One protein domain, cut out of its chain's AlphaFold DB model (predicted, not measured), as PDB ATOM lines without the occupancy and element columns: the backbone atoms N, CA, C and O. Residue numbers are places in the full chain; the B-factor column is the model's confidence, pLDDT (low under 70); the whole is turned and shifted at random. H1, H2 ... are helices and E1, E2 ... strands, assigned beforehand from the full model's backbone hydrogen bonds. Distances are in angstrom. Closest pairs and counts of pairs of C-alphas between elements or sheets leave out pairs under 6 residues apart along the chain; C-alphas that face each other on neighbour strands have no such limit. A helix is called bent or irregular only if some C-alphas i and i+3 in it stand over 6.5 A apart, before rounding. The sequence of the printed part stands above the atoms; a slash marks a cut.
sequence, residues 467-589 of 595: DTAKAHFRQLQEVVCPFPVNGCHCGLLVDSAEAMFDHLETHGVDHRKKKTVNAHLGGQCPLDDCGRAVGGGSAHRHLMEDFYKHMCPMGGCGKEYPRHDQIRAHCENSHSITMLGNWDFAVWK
ATOM      1  N   ASP A 467     142.874 142.499 134.866       71.56
ATOM      2  CA  ASP A 467     142.948 143.771 134.145       71.56
ATOM      3  C   ASP A 467     143.183 144.947 135.102       71.56
ATOM      4  O   ASP A 467     144.079 145.757 134.844       71.56
ATOM      5  N   THR A 468     142.544 144.957 136.279       76.62
ATOM      6  CA  THR A 468     142.959 145.838 137.394       76.62
ATOM      7  C   THR A 468     144.417 145.582 137.797       76.62
ATOM      8  O   THR A 468     145.179 146.529 138.011       76.62
ATOM      9  N   ALA A 469     144.855 144.317 137.840       70.94
ATOM     10  CA  ALA A 469     146.252 143.991 138.122       70.94
ATOM     11  C   ALA A 469     147.206 144.556 137.052       70.94
ATOM     12  O   ALA A 469     148.171 145.238 137.404       70.94
ATOM     13  N   LYS A 470     146.931 144.340 135.755       72.31
ATOM     14  CA  LYS A 470     147.719 144.926 134.648       72.31
ATOM     15  C   LYS A 470     147.776 146.454 134.729       72.31
ATOM     16  O   LYS A 470     148.845 147.019 134.517       72.31
ATOM     17  N   ALA A 471     146.666 147.117 135.058       75.56
ATOM     18  CA  ALA A 471     146.620 148.573 135.201       75.56
ATOM     19  C   ALA A 471     147.555 149.075 136.319       75.56
ATOM     20  O   ALA A 471     148.334 150.000 136.092       75.56
ATOM     21  N   HIS A 472     147.557 148.416 137.484       77.25
ATOM     22  CA  HIS A 472     148.511 148.708 138.564       77.25
ATOM     23  C   HIS A 472     149.969 148.410 138.161       77.25
ATOM     24  O   HIS A 472     150.869 149.148 138.553       77.25
ATOM     25  N   PHE A 473     150.230 147.355 137.378       76.31
ATOM     26  CA  PHE A 473     151.592 147.047 136.922       76.31
ATOM     27  C   PHE A 473     152.120 148.030 135.868       76.31
ATOM     28  O   PHE A 473     153.285 148.402 135.953       76.31
ATOM     29  N   ARG A 474     151.283 148.540 134.953       77.94
ATOM     30  CA  ARG A 474     151.681 149.598 133.999       77.94
ATOM     31  C   ARG A 474     152.140 150.882 134.697       77.94
ATOM     32  O   ARG A 474     153.168 151.433 134.332       77.94
ATOM     33  N   GLN A 475     151.470 151.285 135.781       76.56
ATOM     34  CA  GLN A 475     151.899 152.414 136.632       76.56
ATOM     35  C   GLN A 475     153.267 152.203 137.317       76.56
ATOM     36  O   GLN A 475     153.782 153.113 137.958       76.56
ATOM     37  N   LEU A 476     153.847 151.003 137.217       79.25
ATOM     38  CA  LEU A 476     155.171 150.647 137.727       79.25
ATOM     39  C   LEU A 476     156.159 150.283 136.599       79.25
ATOM     40  O   LEU A 476     157.263 149.822 136.889       79.25
ATOM     41  N   GLN A 477     155.772 150.462 135.330       82.25
ATOM     42  CA  GLN A 477     156.626 150.250 134.152       82.25
ATOM     43  C   GLN A 477     157.196 151.550 133.576       82.25
ATOM     44  O   GLN A 477     158.168 151.486 132.820       82.25
ATOM     45  N   GLU A 478     156.616 152.693 133.957       83.25
ATOM     46  CA  GLU A 478     157.066 154.024 133.562       83.25
ATOM     47  C   GLU A 478     158.522 154.260 133.992       83.25
ATOM     48  O   GLU A 478     158.857 154.188 135.177       83.25
ATOM     49  N   VAL A 479     159.399 154.515 133.020       84.44
ATOM     50  CA  VAL A 479     160.829 154.751 133.252       84.44
ATOM     51  C   VAL A 479     161.415 155.654 132.166       84.44
ATOM     52  O   VAL A 479     161.013 155.617 131.003       84.44
ATOM     53  N   VAL A 480     162.405 156.465 132.532       86.06
ATOM     54  CA  VAL A 480     163.204 157.238 131.572       86.06
ATOM     55  C   VAL A 480     164.317 156.349 131.028       86.06
ATOM     56  O   VAL A 480     165.063 155.767 131.811       86.06
ATOM     57  N   CYS A 481     164.468 156.256 129.704       88.56
ATOM     58  CA  CYS A 481     165.514 155.446 129.083       88.56
ATOM     59  C   CYS A 481     166.919 155.936 129.498       88.56
ATOM     60  O   CYS A 481     167.320 157.043 129.110       88.56
ATOM     61  N   PRO A 482     167.704 155.124 130.238       81.69
ATOM     62  CA  PRO A 482     169.013 155.529 130.744       81.69
ATOM     63  C   PRO A 482     170.141 155.260 129.736       81.69
ATOM     64  O   PRO A 482     171.309 155.483 130.049       81.69
ATOM     65  N   PHE A 483     169.822 154.764 128.534       85.56
ATOM     66  CA  PHE A 483     170.809 154.430 127.509       85.56
ATOM     67  C   PHE A 483     171.661 155.664 127.151       85.56
ATOM     68  O   PHE A 483     171.082 156.701 126.813       85.56
ATOM     69  N   PRO A 484     173.005 155.601 127.216       84.00
ATOM     70  CA  PRO A 484     173.837 156.768 126.962       84.00
ATOM     71  C   PRO A 484     173.975 157.065 125.464       84.00
ATOM     72  O   PRO A 484     174.491 156.272 124.677       84.00
ATOM     73  N   VAL A 485     173.560 158.271 125.090       84.38
ATOM     74  CA  VAL A 485     173.661 158.866 123.758       84.38
ATOM     75  C   VAL A 485     174.577 160.086 123.862       84.38
ATOM     76  O   VAL A 485     174.265 161.058 124.545       84.38
ATOM     77  N   ASN A 486     175.733 160.048 123.194       82.75
ATOM     78  CA  ASN A 486     176.711 161.150 123.160       82.75
ATOM     79  C   ASN A 486     177.184 161.668 124.545       82.75
ATOM     80  O   ASN A 486     177.588 162.822 124.663       82.75
ATOM     81  N   GLY A 487     177.158 160.825 125.586       79.75
ATOM     82  CA  GLY A 487     177.559 161.199 126.952       79.75
ATOM     83  C   GLY A 487     176.445 161.813 127.811       79.75
ATOM     84  O   GLY A 487     176.732 162.406 128.847       79.75
ATOM     85  N   CYS A 488     175.184 161.686 127.398       81.31
ATOM     86  CA  CYS A 488     173.993 161.962 128.207       81.31
ATOM     87  C   CYS A 488     173.035 160.767 128.109       81.31
ATOM     88  O   CYS A 488     173.045 160.061 127.107       81.31
ATOM     89  N   HIS A 489     172.181 160.529 129.105       84.50
ATOM     90  CA  HIS A 489     171.113 159.530 128.962       84.50
ATOM     91  C   HIS A 489     170.105 159.971 127.889       84.50
ATOM     92  O   HIS A 489     169.859 161.168 127.736       84.50
ATOM     93  N   CYS A 490     169.497 159.020 127.173       89.62
ATOM     94  CA  CYS A 490     168.529 159.300 126.108       89.62
ATOM     95  C   CYS A 490     167.375 160.208 126.565       89.62
ATOM     96  O   CYS A 490     166.874 161.003 125.773       89.62
ATOM     97  N   GLY A 491     166.925 160.076 127.817       84.00
ATOM     98  CA  GLY A 491     165.920 160.971 128.392       84.00
ATOM     99  C   GLY A 491     164.489 160.761 127.881       84.00
ATOM    100  O   GLY A 491     163.588 161.454 128.345       84.00
ATOM    101  N   LEU A 492     164.251 159.810 126.968       88.75
ATOM    102  CA  LEU A 492     162.899 159.461 126.537       88.75
ATOM    103  C   LEU A 492     162.158 158.778 127.691       88.75
ATOM    104  O   LEU A 492     162.620 157.760 128.205       88.75
ATOM    105  N   LEU A 493     161.011 159.332 128.079       87.62
ATOM    106  CA  LEU A 493     160.072 158.693 128.995       87.62
ATOM    107  C   LEU A 493     159.307 157.591 128.254       87.62
ATOM    108  O   LEU A 493     158.805 157.823 127.153       87.62
ATOM    109  N   VAL A 494     159.224 156.407 128.854       88.94
ATOM    110  CA  VAL A 494     158.599 155.222 128.260       88.94
ATOM    111  C   VAL A 494     157.634 154.605 129.271       88.94
ATOM    112  O   VAL A 494     157.994 154.436 130.432       88.94
ATOM    113  N   ASP A 495     156.413 154.286 128.840       85.50
ATOM    114  CA  ASP A 495     155.276 153.908 129.700       85.50
ATOM    115  C   ASP A 495     155.159 152.400 130.000       85.50
ATOM    116  O   ASP A 495     154.380 151.983 130.857       85.50
ATOM    117  N   SER A 496     155.904 151.572 129.268       86.12
ATOM    118  CA  SER A 496     155.755 150.120 129.237       86.12
ATOM    119  C   SER A 496     157.067 149.437 128.845       86.12
ATOM    120  O   SER A 496     157.862 149.977 128.071       86.12
ATOM    121  N   ALA A 497     157.308 148.218 129.341       86.19
ATOM    122  CA  ALA A 497     158.540 147.504 128.993       86.19
ATOM    123  C   ALA A 497     158.537 147.013 127.531       86.19
ATOM    124  O   ALA A 497     159.604 146.856 126.942       86.19
ATOM    125  N   GLU A 498     157.360 146.837 126.918       87.12
ATOM    126  CA  GLU A 498     157.205 146.602 125.474       87.12
ATOM    127  C   GLU A 498     157.663 147.827 124.657       87.12
ATOM    128  O   GLU A 498     158.530 147.692 123.798       87.12
ATOM    129  N   ALA A 499     157.227 149.045 125.004       88.69
ATOM    130  CA  ALA A 499     157.729 150.254 124.345       88.69
ATOM    131  C   ALA A 499     159.235 150.493 124.593       88.69
ATOM    132  O   ALA A 499     159.923 151.021 123.719       88.69
ATOM    133  N   MET A 500     159.788 150.067 125.739       89.50
ATOM    134  CA  MET A 500     161.240 150.130 125.981       89.50
ATOM    135  C   MET A 500     161.998 149.104 125.129       89.50
ATOM    136  O   MET A 500     163.093 149.395 124.642       89.50
ATOM    137  N   PHE A 501     161.415 147.920 124.920       88.19
ATOM    138  CA  PHE A 501     161.970 146.887 124.050       88.19
ATOM    139  C   PHE A 501     162.156 147.426 122.625       88.19
ATOM    140  O   PHE A 501     163.249 147.300 122.070       88.19
ATOM    141  N   ASP A 502     161.136 148.086 122.078       89.81
ATOM    142  CA  ASP A 502     161.187 148.676 120.737       89.81
ATOM    143  C   ASP A 502     162.070 149.935 120.692       89.81
ATOM    144  O   ASP A 502     162.860 150.120 119.762       89.81
ATOM    145  N   HIS A 503     162.023 150.788 121.724       91.38
ATOM    146  CA  HIS A 503     162.860 151.988 121.794       91.38
ATOM    147  C   HIS A 503     164.365 151.669 121.780       91.38
ATOM    148  O   HIS A 503     165.137 152.396 121.149       91.38
ATOM    149  N   LEU A 504     164.799 150.563 122.395       89.81
ATOM    150  CA  LEU A 504     166.200 150.128 122.344       89.81
ATOM    151  C   LEU A 504     166.708 149.878 120.908       89.81
ATOM    152  O   LEU A 504     167.898 150.085 120.650       89.81
ATOM    153  N   GLU A 505     165.837 149.542 119.948       89.50
ATOM    154  CA  GLU A 505     166.239 149.423 118.538       89.50
ATOM    155  C   GLU A 505     166.637 150.775 117.922       89.50
ATOM    156  O   GLU A 505     167.495 150.818 117.038       89.50
ATOM    157  N   THR A 506     166.089 151.893 118.417       89.31
ATOM    158  CA  THR A 506     166.452 153.249 117.954       89.31
ATOM    159  C   THR A 506     167.883 153.638 118.338       89.31
ATOM    160  O   THR A 506     168.540 154.374 117.603       89.31
ATOM    161  N   HIS A 507     168.415 153.043 119.414       87.38
ATOM    162  CA  HIS A 507     169.832 153.112 119.801       87.38
ATOM    163  C   HIS A 507     170.715 152.117 119.032       87.38
ATOM    164  O   HIS A 507     171.899 151.962 119.326       87.38
ATOM    165  N   GLY A 508     170.144 151.417 118.049       83.44
ATOM    166  CA  GLY A 508     170.799 150.377 117.262       83.44
ATOM    167  C   GLY A 508     170.828 149.000 117.929       83.44
ATOM    168  O   GLY A 508     171.355 148.067 117.318       83.44
ATOM    169  N   VAL A 509     170.279 148.842 119.141       85.06
ATOM    170  CA  VAL A 509     170.294 147.574 119.881       85.06
ATOM    171  C   VAL A 509     169.232 146.626 119.316       85.06
ATOM    172  O   VAL A 509     168.114 146.553 119.804       85.06
ATOM    173  N   ASP A 510     169.588 145.872 118.281       80.31
ATOM    174  CA  ASP A 510     168.727 144.872 117.637       80.31
ATOM    175  C   ASP A 510     168.652 143.596 118.516       80.31
ATOM    176  O   ASP A 510     169.660 143.069 119.006       80.31
ATOM    177  N   HIS A 511     167.437 143.090 118.753       79.69
ATOM    178  CA  HIS A 511     167.162 141.936 119.623       79.69
ATOM    179  C   HIS A 511     167.601 140.570 119.043       79.69
ATOM    180  O   HIS A 511     167.543 139.535 119.724       79.69
ATOM    181  N   ARG A 512     167.999 140.504 117.767       78.00
ATOM    182  CA  ARG A 512     168.203 139.248 117.029       78.00
ATOM    183  C   ARG A 512     169.478 138.525 117.462       78.00
ATOM    184  O   ARG A 512     170.580 139.062 117.473       78.00
ATOM    185  N   LYS A 513     169.351 137.211 117.673       65.62
ATOM    186  CA  LYS A 513     170.366 136.297 118.248       65.62
ATOM    187  C   LYS A 513     171.661 136.080 117.420       65.62
ATOM    188  O   LYS A 513     172.395 135.124 117.672       65.62
ATOM    189  N   LYS A 514     171.964 136.905 116.412       69.56
ATOM    190  CA  LYS A 514     173.158 136.767 115.553       69.56
ATOM    191  C   LYS A 514     174.391 137.337 116.271       69.56
ATOM    192  O   LYS A 514     174.327 138.413 116.848       69.56
ATOM    193  N   LYS A 515     175.548 136.664 116.192       61.31
ATOM    194  CA  LYS A 515     176.783 137.098 116.891       61.31
ATOM    195  C   LYS A 515     177.345 138.458 116.434       61.31
ATOM    196  O   LYS A 515     178.166 139.020 117.142       61.31
ATOM    197  N   THR A 516     176.935 138.952 115.264       62.94
ATOM    198  CA  THR A 516     177.370 140.229 114.668       62.94
ATOM    199  C   THR A 516     176.366 141.370 114.844       62.94
ATOM    200  O   THR A 516     176.696 142.515 114.549       62.94
ATOM    201  N   VAL A 517     175.144 141.072 115.294       62.62
ATOM    202  CA  VAL A 517     174.184 142.098 115.719       62.62
ATOM    203  C   VAL A 517     174.754 142.775 116.969       62.62
ATOM    204  O   VAL A 517     175.396 142.113 117.778       62.62
ATOM    205  N   ASN A 518     174.596 144.093 117.095       70.06
ATOM    206  CA  ASN A 518     175.144 144.908 118.191       70.06
ATOM    207  C   ASN A 518     176.683 144.943 118.301       70.06
ATOM    208  O   ASN A 518     177.229 145.242 119.360       70.06
ATOM    209  N   ALA A 519     177.407 144.705 117.199       67.31
ATOM    210  CA  ALA A 519     178.872 144.824 117.162       67.31
ATOM    211  C   ALA A 519     179.399 146.235 117.520       67.31
ATOM    212  O   ALA A 519     180.541 146.364 117.955       67.31
ATOM    213  N   HIS A 520     178.575 147.280 117.373       74.00
ATOM    214  CA  HIS A 520     178.912 148.656 117.755       74.00
ATOM    215  C   HIS A 520     179.031 148.851 119.280       74.00
ATOM    216  O   HIS A 520     179.754 149.743 119.706       74.00
ATOM    217  N   LEU A 521     178.410 147.991 120.104       75.94
ATOM    218  CA  LEU A 521     178.548 148.006 121.571       75.94
ATOM    219  C   LEU A 521     179.890 147.418 122.058       75.94
ATOM    220  O   LEU A 521     180.077 147.196 123.251       75.94
ATOM    221  N   GLY A 522     180.798 147.033 121.153       74.56
ATOM    222  CA  GLY A 522     182.087 146.412 121.497       74.56
ATOM    223  C   GLY A 522     181.993 145.046 122.198       74.56
ATOM    224  O   GLY A 522     183.016 144.478 122.571       74.56
ATOM    225  N   GLY A 523     180.784 144.501 122.373       76.31
ATOM    226  CA  GLY A 523     180.528 143.331 123.214       76.31
ATOM    227  C   GLY A 523     180.467 143.638 124.715       76.31
ATOM    228  O   GLY A 523     180.634 142.720 125.517       76.31
ATOM    229  N   GLN A 524     180.243 144.895 125.108       83.50
ATOM    230  CA  GLN A 524     180.034 145.327 126.495       83.50
ATOM    231  C   GLN A 524     178.631 145.923 126.680       83.50
ATOM    232  O   GLN A 524     177.968 146.305 125.715       83.50
ATOM    233  N   CYS A 525     178.153 145.955 127.923       85.75
ATOM    234  CA  CYS A 525     176.928 146.657 128.277       85.75
ATOM    235  C   CYS A 525     177.195 148.169 128.194       85.75
ATOM    236  O   CYS A 525     178.162 148.618 128.807       85.75
ATOM    237  N   PRO A 526     176.380 148.951 127.464       81.81
ATOM    238  CA  PRO A 526     176.586 150.392 127.337       81.81
ATOM    239  C   PRO A 526     176.261 151.177 128.614       81.81
ATOM    240  O   PRO A 526     176.565 152.357 128.661       81.81
ATOM    241  N   LEU A 527     175.647 150.564 129.633       85.50
ATOM    242  CA  LEU A 527     175.384 151.214 130.920       85.50
ATOM    243  C   LEU A 527     176.674 151.305 131.746       85.50
ATOM    244  O   LEU A 527     177.273 150.269 132.062       85.50
ATOM    245  N   ASP A 528     177.054 152.528 132.124       76.12
ATOM    246  CA  ASP A 528     178.329 152.848 132.784       76.12
ATOM    247  C   ASP A 528     178.582 152.020 134.058       76.12
ATOM    248  O   ASP A 528     179.673 151.478 134.242       76.12
ATOM    249  N   ASP A 529     177.557 151.841 134.899       79.69
ATOM    250  CA  ASP A 529     177.647 151.089 136.162       79.69
ATOM    251  C   ASP A 529     177.708 149.560 135.981       79.69
ATOM    252  O   ASP A 529     178.030 148.824 136.919       79.69
ATOM    253  N   CYS A 530     177.375 149.047 134.792       85.00
ATOM    254  CA  CYS A 530     177.203 147.612 134.581       85.00
ATOM    255  C   CYS A 530     178.488 146.930 134.093       85.00
ATOM    256  O   CYS A 530     178.874 145.884 134.621       85.00
ATOM    257  N   GLY A 531     179.149 147.489 133.069       77.06
ATOM    258  CA  GLY A 531     180.454 147.034 132.551       77.06
ATOM    259  C   GLY A 531     180.548 145.576 132.052       77.06
ATOM    260  O   GLY A 531     181.632 145.113 131.684       77.06
ATOM    261  N   ARG A 532     179.449 144.809 132.047       83.00
ATOM    262  CA  ARG A 532     179.455 143.371 131.724       83.00
ATOM    263  C   ARG A 532     179.698 143.126 130.242       83.00
ATOM    264  O   ARG A 532     179.126 143.797 129.390       83.00
ATOM    265  N   ALA A 533     180.464 142.086 129.924       81.00
ATOM    266  CA  ALA A 533     180.562 141.595 128.555       81.00
ATOM    267  C   ALA A 533     179.240 140.929 128.125       81.00
ATOM    268  O   ALA A 533     178.816 139.938 128.724       81.00
ATOM    269  N   VAL A 534     178.610 141.443 127.067       80.44
ATOM    270  CA  VAL A 534     177.406 140.873 126.448       80.44
ATOM    271  C   VAL A 534     177.678 140.437 125.019       80.44
ATOM    272  O   VAL A 534     178.157 141.199 124.184       80.44
ATOM    273  N   GLY A 535     177.297 139.199 124.704       72.19
ATOM    274  CA  GLY A 535     177.246 138.753 123.317       72.19
ATOM    275  C   GLY A 535     176.185 139.547 122.552       72.19
ATOM    276  O   GLY A 535     175.114 139.813 123.097       72.19
ATOM    277  N   GLY A 536     176.462 139.881 121.291       66.44
ATOM    278  CA  GLY A 536     175.635 140.774 120.471       66.44
ATOM    279  C   GLY A 536     174.123 140.533 120.571       66.44
ATOM    280  O   GLY A 536     173.385 141.363 121.101       66.44
ATOM    281  N   GLY A 537     173.678 139.329 120.203       67.50
ATOM    282  CA  GLY A 537     172.286 138.869 120.326       67.50
ATOM    283  C   GLY A 537     171.783 138.566 121.750       67.50
ATOM    284  O   GLY A 537     170.878 137.747 121.917       67.50
ATOM    285  N   SER A 538     172.403 139.152 122.775       81.50
ATOM    286  CA  SER A 538     171.967 139.130 124.179       81.50
ATOM    287  C   SER A 538     172.066 140.491 124.881       81.50
ATOM    288  O   SER A 538     171.565 140.602 125.994       81.50
ATOM    289  N   ALA A 539     172.641 141.519 124.238       83.44
ATOM    290  CA  ALA A 539     172.722 142.872 124.792       83.44
ATOM    291  C   ALA A 539     171.333 143.468 125.072       83.44
ATOM    292  O   ALA A 539     171.089 143.920 126.184       83.44
ATOM    293  N   HIS A 540     170.401 143.360 124.115       86.25
ATOM    294  CA  HIS A 540     169.003 143.786 124.280       86.25
ATOM    295  C   HIS A 540     168.365 143.183 125.544       86.25
ATOM    296  O   HIS A 540     168.001 143.896 126.475       86.25
ATOM    297  N   ARG A 541     168.344 141.844 125.632       86.31
ATOM    298  CA  ARG A 541     167.789 141.128 126.791       86.31
ATOM    299  C   ARG A 541     168.493 141.508 128.093       86.31
ATOM    300  O   ARG A 541     167.826 141.590 129.112       86.31
ATOM    301  N   HIS A 542     169.808 141.728 128.074       88.50
ATOM    302  CA  HIS A 542     170.543 142.144 129.265       88.50
ATOM    303  C   HIS A 542     170.106 143.525 129.762       88.50
ATOM    304  O   HIS A 542     169.911 143.663 130.962       88.50
ATOM    305  N   LEU A 543     169.913 144.502 128.870       87.88
ATOM    306  CA  LEU A 543     169.412 145.833 129.231       87.88
ATOM    307  C   LEU A 543     167.992 145.748 129.815       87.88
ATOM    308  O   LEU A 543     167.728 146.312 130.872       87.88
ATOM    309  N   MET A 544     167.110 144.948 129.206       88.12
ATOM    310  CA  MET A 544     165.769 144.692 129.752       88.12
ATOM    311  C   MET A 544     165.807 143.974 131.115       88.12
ATOM    312  O   MET A 544     165.073 144.358 132.021       88.12
ATOM    313  N   GLU A 545     166.696 142.985 131.291       88.56
ATOM    314  CA  GLU A 545     167.008 142.339 132.581       88.56
ATOM    315  C   GLU A 545     167.675 143.308 133.585       88.56
ATOM    316  O   GLU A 545     167.755 142.986 134.778       88.56
ATOM    317  N   ASP A 546     168.168 144.474 133.140       86.06
ATOM    318  CA  ASP A 546     168.777 145.488 134.004       86.06
ATOM    319  C   ASP A 546     167.777 146.548 134.479       86.06
ATOM    320  O   ASP A 546     167.762 146.853 135.670       86.06
ATOM    321  N   PHE A 547     166.879 147.020 133.613       85.00
ATOM    322  CA  PHE A 547     165.841 147.995 133.982       85.00
ATOM    323  C   PHE A 547     164.643 147.349 134.685       85.00
ATOM    324  O   PHE A 547     164.134 147.882 135.674       85.00
ATOM    325  N   TYR A 548     164.192 146.191 134.203       88.38
ATOM    326  CA  TYR A 548     162.938 145.585 134.637       88.38
ATOM    327  C   TYR A 548     163.140 144.305 135.450       88.38
ATOM    328  O   TYR A 548     164.112 143.559 135.310       88.38
ATOM    329  N   LYS A 549     162.160 144.040 136.311       90.50
ATOM    330  CA  LYS A 549     161.934 142.769 137.003       90.50
ATOM    331  C   LYS A 549     160.453 142.429 136.897       90.50
ATOM    332  O   LYS A 549     159.619 143.322 136.959       90.50
ATOM    333  N   HIS A 550     160.099 141.160 136.754       88.94
ATOM    334  CA  HIS A 550     158.698 140.751 136.747       88.94
ATOM    335  C   HIS A 550     158.251 140.346 138.153       88.94
ATOM    336  O   HIS A 550     158.878 139.487 138.780       88.94
ATOM    337  N   MET A 551     157.164 140.936 138.641       88.56
ATOM    338  CA  MET A 551     156.597 140.632 139.958       88.56
ATOM    339  C   MET A 551     155.418 139.670 139.835       88.56
ATOM    340  O   MET A 551     154.543 139.863 138.995       88.56
ATOM    341  N   CYS A 552     155.365 138.639 140.683       88.88
ATOM    342  CA  CYS A 552     154.210 137.744 140.731       88.88
ATOM    343  C   CYS A 552     152.929 138.549 141.039       88.88
ATOM    344  O   CYS A 552     152.886 139.208 142.081       88.88
ATOM    345  N   PRO A 553     151.879 138.474 140.198       83.38
ATOM    346  CA  PRO A 553     150.660 139.257 140.394       83.38
ATOM    347  C   PRO A 553     149.850 138.818 141.624       83.38
ATOM    348  O   PRO A 553     149.030 139.585 142.121       83.38
ATOM    349  N   MET A 554     150.074 137.605 142.141       83.56
ATOM    350  CA  MET A 554     149.285 137.057 143.246       83.56
ATOM    351  C   MET A 554     149.547 137.780 144.568       83.56
ATOM    352  O   MET A 554     150.668 137.790 145.089       83.56
ATOM    353  N   GLY A 555     148.470 138.324 145.143       78.38
ATOM    354  CA  GLY A 555     148.477 138.996 146.440       78.38
ATOM    355  C   GLY A 555     149.105 138.127 147.530       78.38
ATOM    356  O   GLY A 555     148.784 136.950 147.673       78.38
ATOM    357  N   GLY A 556     150.049 138.703 148.278       79.50
ATOM    358  CA  GLY A 556     150.805 137.998 149.316       79.50
ATOM    359  C   GLY A 556     151.938 137.092 148.814       79.50
ATOM    360  O   GLY A 556     152.683 136.578 149.642       79.50
ATOM    361  N   CYS A 557     152.129 136.907 147.498       88.25
ATOM    362  CA  CYS A 557     153.271 136.140 146.996       88.25
ATOM    363  C   CYS A 557     154.559 136.971 146.928       88.25
ATOM    364  O   CYS A 557     155.597 136.516 147.403       88.25
ATOM    365  N   GLY A 558     154.501 138.166 146.328       83.19
ATOM    366  CA  GLY A 558     155.595 139.151 146.326       83.19
ATOM    367  C   GLY A 558     156.912 138.725 145.660       83.19
ATOM    368  O   GLY A 558     157.903 139.436 145.784       83.19
ATOM    369  N   LYS A 559     156.968 137.574 144.977       89.31
ATOM    370  CA  LYS A 559     158.209 137.063 144.375       89.31
ATOM    371  C   LYS A 559     158.570 137.814 143.097       89.31
ATOM    372  O   LYS A 559     157.733 137.976 142.209       89.31
ATOM    373  N   GLU A 560     159.839 138.193 142.998       90.69
ATOM    374  CA  GLU A 560     160.422 138.914 141.867       90.69
ATOM    375  C   GLU A 560     161.268 137.973 140.996       90.69
ATOM    376  O   GLU A 560     161.966 137.095 141.509       90.69
ATOM    377  N   TYR A 561     161.224 138.167 139.677       90.12
ATOM    378  CA  TYR A 561     161.934 137.346 138.696       90.12
ATOM    379  C   TYR A 561     162.569 138.217 137.606       90.12
ATOM    380  O   TYR A 561     161.864 139.023 137.003       90.12
ATOM    381  N   PRO A 562     163.854 138.033 137.255       85.38
ATOM    382  CA  PRO A 562     164.499 138.817 136.199       85.38
ATOM    383  C   PRO A 562     163.964 138.532 134.786       85.38
ATOM    384  O   PRO A 562     164.332 139.241 133.859       85.38
ATOM    385  N   ARG A 563     163.145 137.485 134.575       85.19
ATOM    386  CA  ARG A 563     162.664 137.103 133.234       85.19
ATOM    387  C   ARG A 563     161.243 136.543 133.204       85.19
ATOM    388  O   ARG A 563     160.829 135.805 134.103       85.19
ATOM    389  N   HIS A 564     160.546 136.812 132.101       85.44
ATOM    390  CA  HIS A 564     159.163 136.398 131.863       85.44
ATOM    391  C   HIS A 564     158.944 134.867 131.877       85.44
ATOM    392  O   HIS A 564     157.896 134.394 132.316       85.44
ATOM    393  N   ASP A 565     159.932 134.063 131.460       86.62
ATOM    394  CA  ASP A 565     159.845 132.593 131.524       86.62
ATOM    395  C   ASP A 565     159.797 132.074 132.969       86.62
ATOM    396  O   ASP A 565     159.083 131.114 133.265       86.62
ATOM    397  N   GLN A 566     160.507 132.741 133.883       90.12
ATOM    398  CA  GLN A 566     160.610 132.332 135.282       90.12
ATOM    399  C   GLN A 566     159.348 132.681 136.076       90.12
ATOM    400  O   GLN A 566     158.834 131.824 136.794       90.12
ATOM    401  N   ILE A 567     158.797 133.891 135.904       90.19
ATOM    402  CA  ILE A 567     157.503 134.258 136.509       90.19
ATOM    403  C   ILE A 567     156.361 133.391 135.962       90.19
ATOM    404  O   ILE A 567     155.524 132.944 136.747       90.19
ATOM    405  N   ARG A 568     156.349 133.083 134.655       88.88
ATOM    406  CA  ARG A 568     155.343 132.196 134.047       88.88
ATOM    407  C   ARG A 568     155.392 130.803 134.677       88.88
ATOM    408  O   ARG A 568     154.373 130.320 135.164       88.88
ATOM    409  N   ALA A 569     156.583 130.205 134.744       89.94
ATOM    410  CA  ALA A 569     156.786 128.916 135.399       89.94
ATOM    411  C   ALA A 569     156.454 128.965 136.902       89.94
ATOM    412  O   ALA A 569     155.909 128.005 137.440       89.94
ATOM    413  N   HIS A 570     156.735 130.070 137.596       91.81
ATOM    414  CA  HIS A 570     156.345 130.240 138.994       91.81
ATOM    415  C   HIS A 570     154.819 130.286 139.168       91.81
ATOM    416  O   HIS A 570     154.303 129.575 140.028       91.81
ATOM    417  N   CYS A 571     154.091 131.061 138.361       89.00
ATOM    418  CA  CYS A 571     152.633 131.169 138.479       89.00
ATOM    419  C   CYS A 571     151.936 129.836 138.174       89.00
ATOM    420  O   CYS A 571     151.041 129.429 138.917       89.00
ATOM    421  N   GLU A 572     152.421 129.105 137.169       89.38
ATOM    422  CA  GLU A 572     151.927 127.769 136.825       89.38
ATOM    423  C   GLU A 572     152.201 126.747 137.949       89.38
ATOM    424  O   GLU A 572     151.290 126.038 138.369       89.38
ATOM    425  N   ASN A 573     153.422 126.709 138.506       90.44
ATOM    426  CA  ASN A 573     153.809 125.706 139.511       90.44
ATOM    427  C   ASN A 573     153.425 126.047 140.965       90.44
ATOM    428  O   ASN A 573     153.341 125.142 141.789       90.44
ATOM    429  N   SER A 574     153.269 127.327 141.324       89.69
ATOM    430  CA  SER A 574     153.016 127.761 142.715       89.69
ATOM    431  C   SER A 574     151.593 128.242 142.975       89.69
ATOM    432  O   SER A 574     151.176 128.225 144.127       89.69
ATOM    433  N   HIS A 575     150.872 128.674 141.936       87.06
ATOM    434  CA  HIS A 575     149.511 129.218 142.054       87.06
ATOM    435  C   HIS A 575     148.501 128.507 141.144       87.06
ATOM    436  O   HIS A 575     147.327 128.857 141.155       87.06
ATOM    437  N   SER A 576     148.947 127.527 140.345       85.31
ATOM    438  CA  SER A 576     148.145 126.850 139.311       85.31
ATOM    439  C   SER A 576     147.550 127.795 138.254       85.31
ATOM    440  O   SER A 576     146.579 127.449 137.583       85.31
ATOM    441  N   ILE A 577     148.152 128.975 138.060       82.19
ATOM    442  CA  ILE A 577     147.692 129.987 137.102       82.19
ATOM    443  C   ILE A 577     148.501 129.876 135.812       82.19
ATOM    444  O   ILE A 577     149.670 130.263 135.745       82.19
ATOM    445  N   THR A 578     147.854 129.389 134.756       81.56
ATOM    446  CA  THR A 578     148.383 129.469 133.393       81.56
ATOM    447  C   THR A 578     148.273 130.910 132.890       81.56
ATOM    448  O   THR A 578     147.177 131.390 132.611       81.56
ATOM    449  N   MET A 579     149.403 131.605 132.742       74.06
ATOM    450  CA  MET A 579     149.426 132.943 132.139       74.06
ATOM    451  C   MET A 579     149.194 132.836 130.622       74.06
ATOM    452  O   MET A 579     150.069 132.371 129.887       74.06
ATOM    453  N   LEU A 580     148.002 133.224 130.161       68.88
ATOM    454  CA  LEU A 580     147.553 133.054 128.776       68.88
ATOM    455  C   LEU A 580     147.744 134.338 127.954       68.88
ATOM    456  O   LEU A 580     146.835 135.155 127.825       68.88
ATOM    457  N   GLY A 581     148.933 134.479 127.364       67.12
ATOM    458  CA  GLY A 581     149.280 135.552 126.427       67.12
ATOM    459  C   GLY A 581     150.547 136.310 126.823       67.12
ATOM    460  O   GLY A 581     151.308 135.871 127.690       67.12
ATOM    461  N   ASN A 582     150.759 137.463 126.189       66.88
ATOM    462  CA  ASN A 582     151.852 138.388 126.498       66.88
ATOM    463  C   ASN A 582     151.462 139.262 127.701       66.88
ATOM    464  O   ASN A 582     151.169 140.445 127.567       66.88
ATOM    465  N   TRP A 583     151.357 138.653 128.885       69.38
ATOM    466  CA  TRP A 583     151.038 139.381 130.118       69.38
ATOM    467  C   TRP A 583     152.307 140.005 130.691       69.38
ATOM    468  O   TRP A 583     153.089 139.322 131.360       69.38
ATOM    469  N   ASP A 584     152.517 141.289 130.419       70.12
ATOM    470  CA  ASP A 584     153.685 141.984 130.935       70.12
ATOM    471  C   ASP A 584     153.487 142.460 132.382       70.12
ATOM    472  O   ASP A 584     152.899 143.506 132.654       70.12
ATOM    473  N   PHE A 585     154.001 141.660 133.317       80.44
ATOM    474  CA  PHE A 585     154.135 142.007 134.736       80.44
ATOM    475  C   PHE A 585     155.517 142.589 135.068       80.44
ATOM    476  O   PHE A 585     155.975 142.460 136.206       80.44
ATOM    477  N   ALA A 586     156.226 143.153 134.083       83.81
ATOM    478  CA  ALA A 586     157.402 143.969 134.352       83.81
ATOM    479  C   ALA A 586     157.069 145.107 135.328       83.81
ATOM    480  O   ALA A 586     155.956 145.631 135.361       83.81
ATOM    481  N   VAL A 587     158.070 145.457 136.122       85.25
ATOM    482  CA  VAL A 587     158.134 146.561 137.072       85.25
ATOM    483  C   VAL A 587     159.558 147.097 136.981       85.25
ATOM    484  O   VAL A 587     160.508 146.307 136.982       85.25
ATOM    485  N   TRP A 588     159.732 148.411 136.860       82.25
ATOM    486  CA  TRP A 588     161.057 149.030 136.928       82.25
ATOM    487  C   TRP A 588     161.672 148.717 138.299       82.25
ATOM    488  O   TRP A 588     161.016 148.873 139.332       82.25
ATOM    489  N   LYS A 589     162.915 148.214 138.332       81.75
ATOM    490  CA  LYS A 589     163.545 147.715 139.569       81.75
ATOM    491  C   LYS A 589     163.484 148.715 140.724       81.75
ATOM    492  O   LYS A 589     163.183 148.304 141.849       81.75
TER     493      LYS A 589
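This is residues 467 to 589 of the 595 residues of the protein "C2H2-type domain-containing protein" of Hebeloma cylindrosporum h7 (UniProt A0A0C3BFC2). The domain has little regular structure: a tiny sheet, E1 beside E2, has H1 near E2 and H4 near E1, while the helical hairpin H2 and H3 lies farther along the long axis, and long loops, residues 475 to 496 and 507 to 535, make much of the rest. Of 123 printed residues, under half are in named elements, mostly helix, ordered H1 H2 H3 E1 H4 E2. The whole is compact, radius of gyration of the C-alphas 15.4 A, but elongated, spanning 44 by 28 by 24 A.

Find C-alpha 467 at (142.948, 143.771, 134.145); H1 runs to 474. Then come H2, residues 497 to 506; H3, 536 to 547, 18.2 A, irregular with C-alphas 537 and 540 7.1 A apart; E1, 548 to 551; H4, 564 to 575, 15.8 A; and E2, 586 to 588, with C-alpha 588 at (161.057, 149.030, 136.928).

In antiparallel E1 and E2, N 549 and O 587 are 2.9 A apart, within hydrogen-bond range. The closest C-alphas of H1 and E2, Phe 473 and Val 587, are 6.6 A apart. H2 touches residues 540 to 544 of H3 alone, closest C-alphas Phe 501 and Met 544, 7.2 A, opposite ways at a steep 44 degrees. O i to N i+4 pairs are within range throughout H1 and H4, 4 of 6 in H2, 6 of 8 in H3.

The printed part has no cut. H1 to H2, H2 to H3 and E1 to H4 are long links. Residues 513 to 517, 519, 536 to 537 and 580 to 583 have pLDDT under 70.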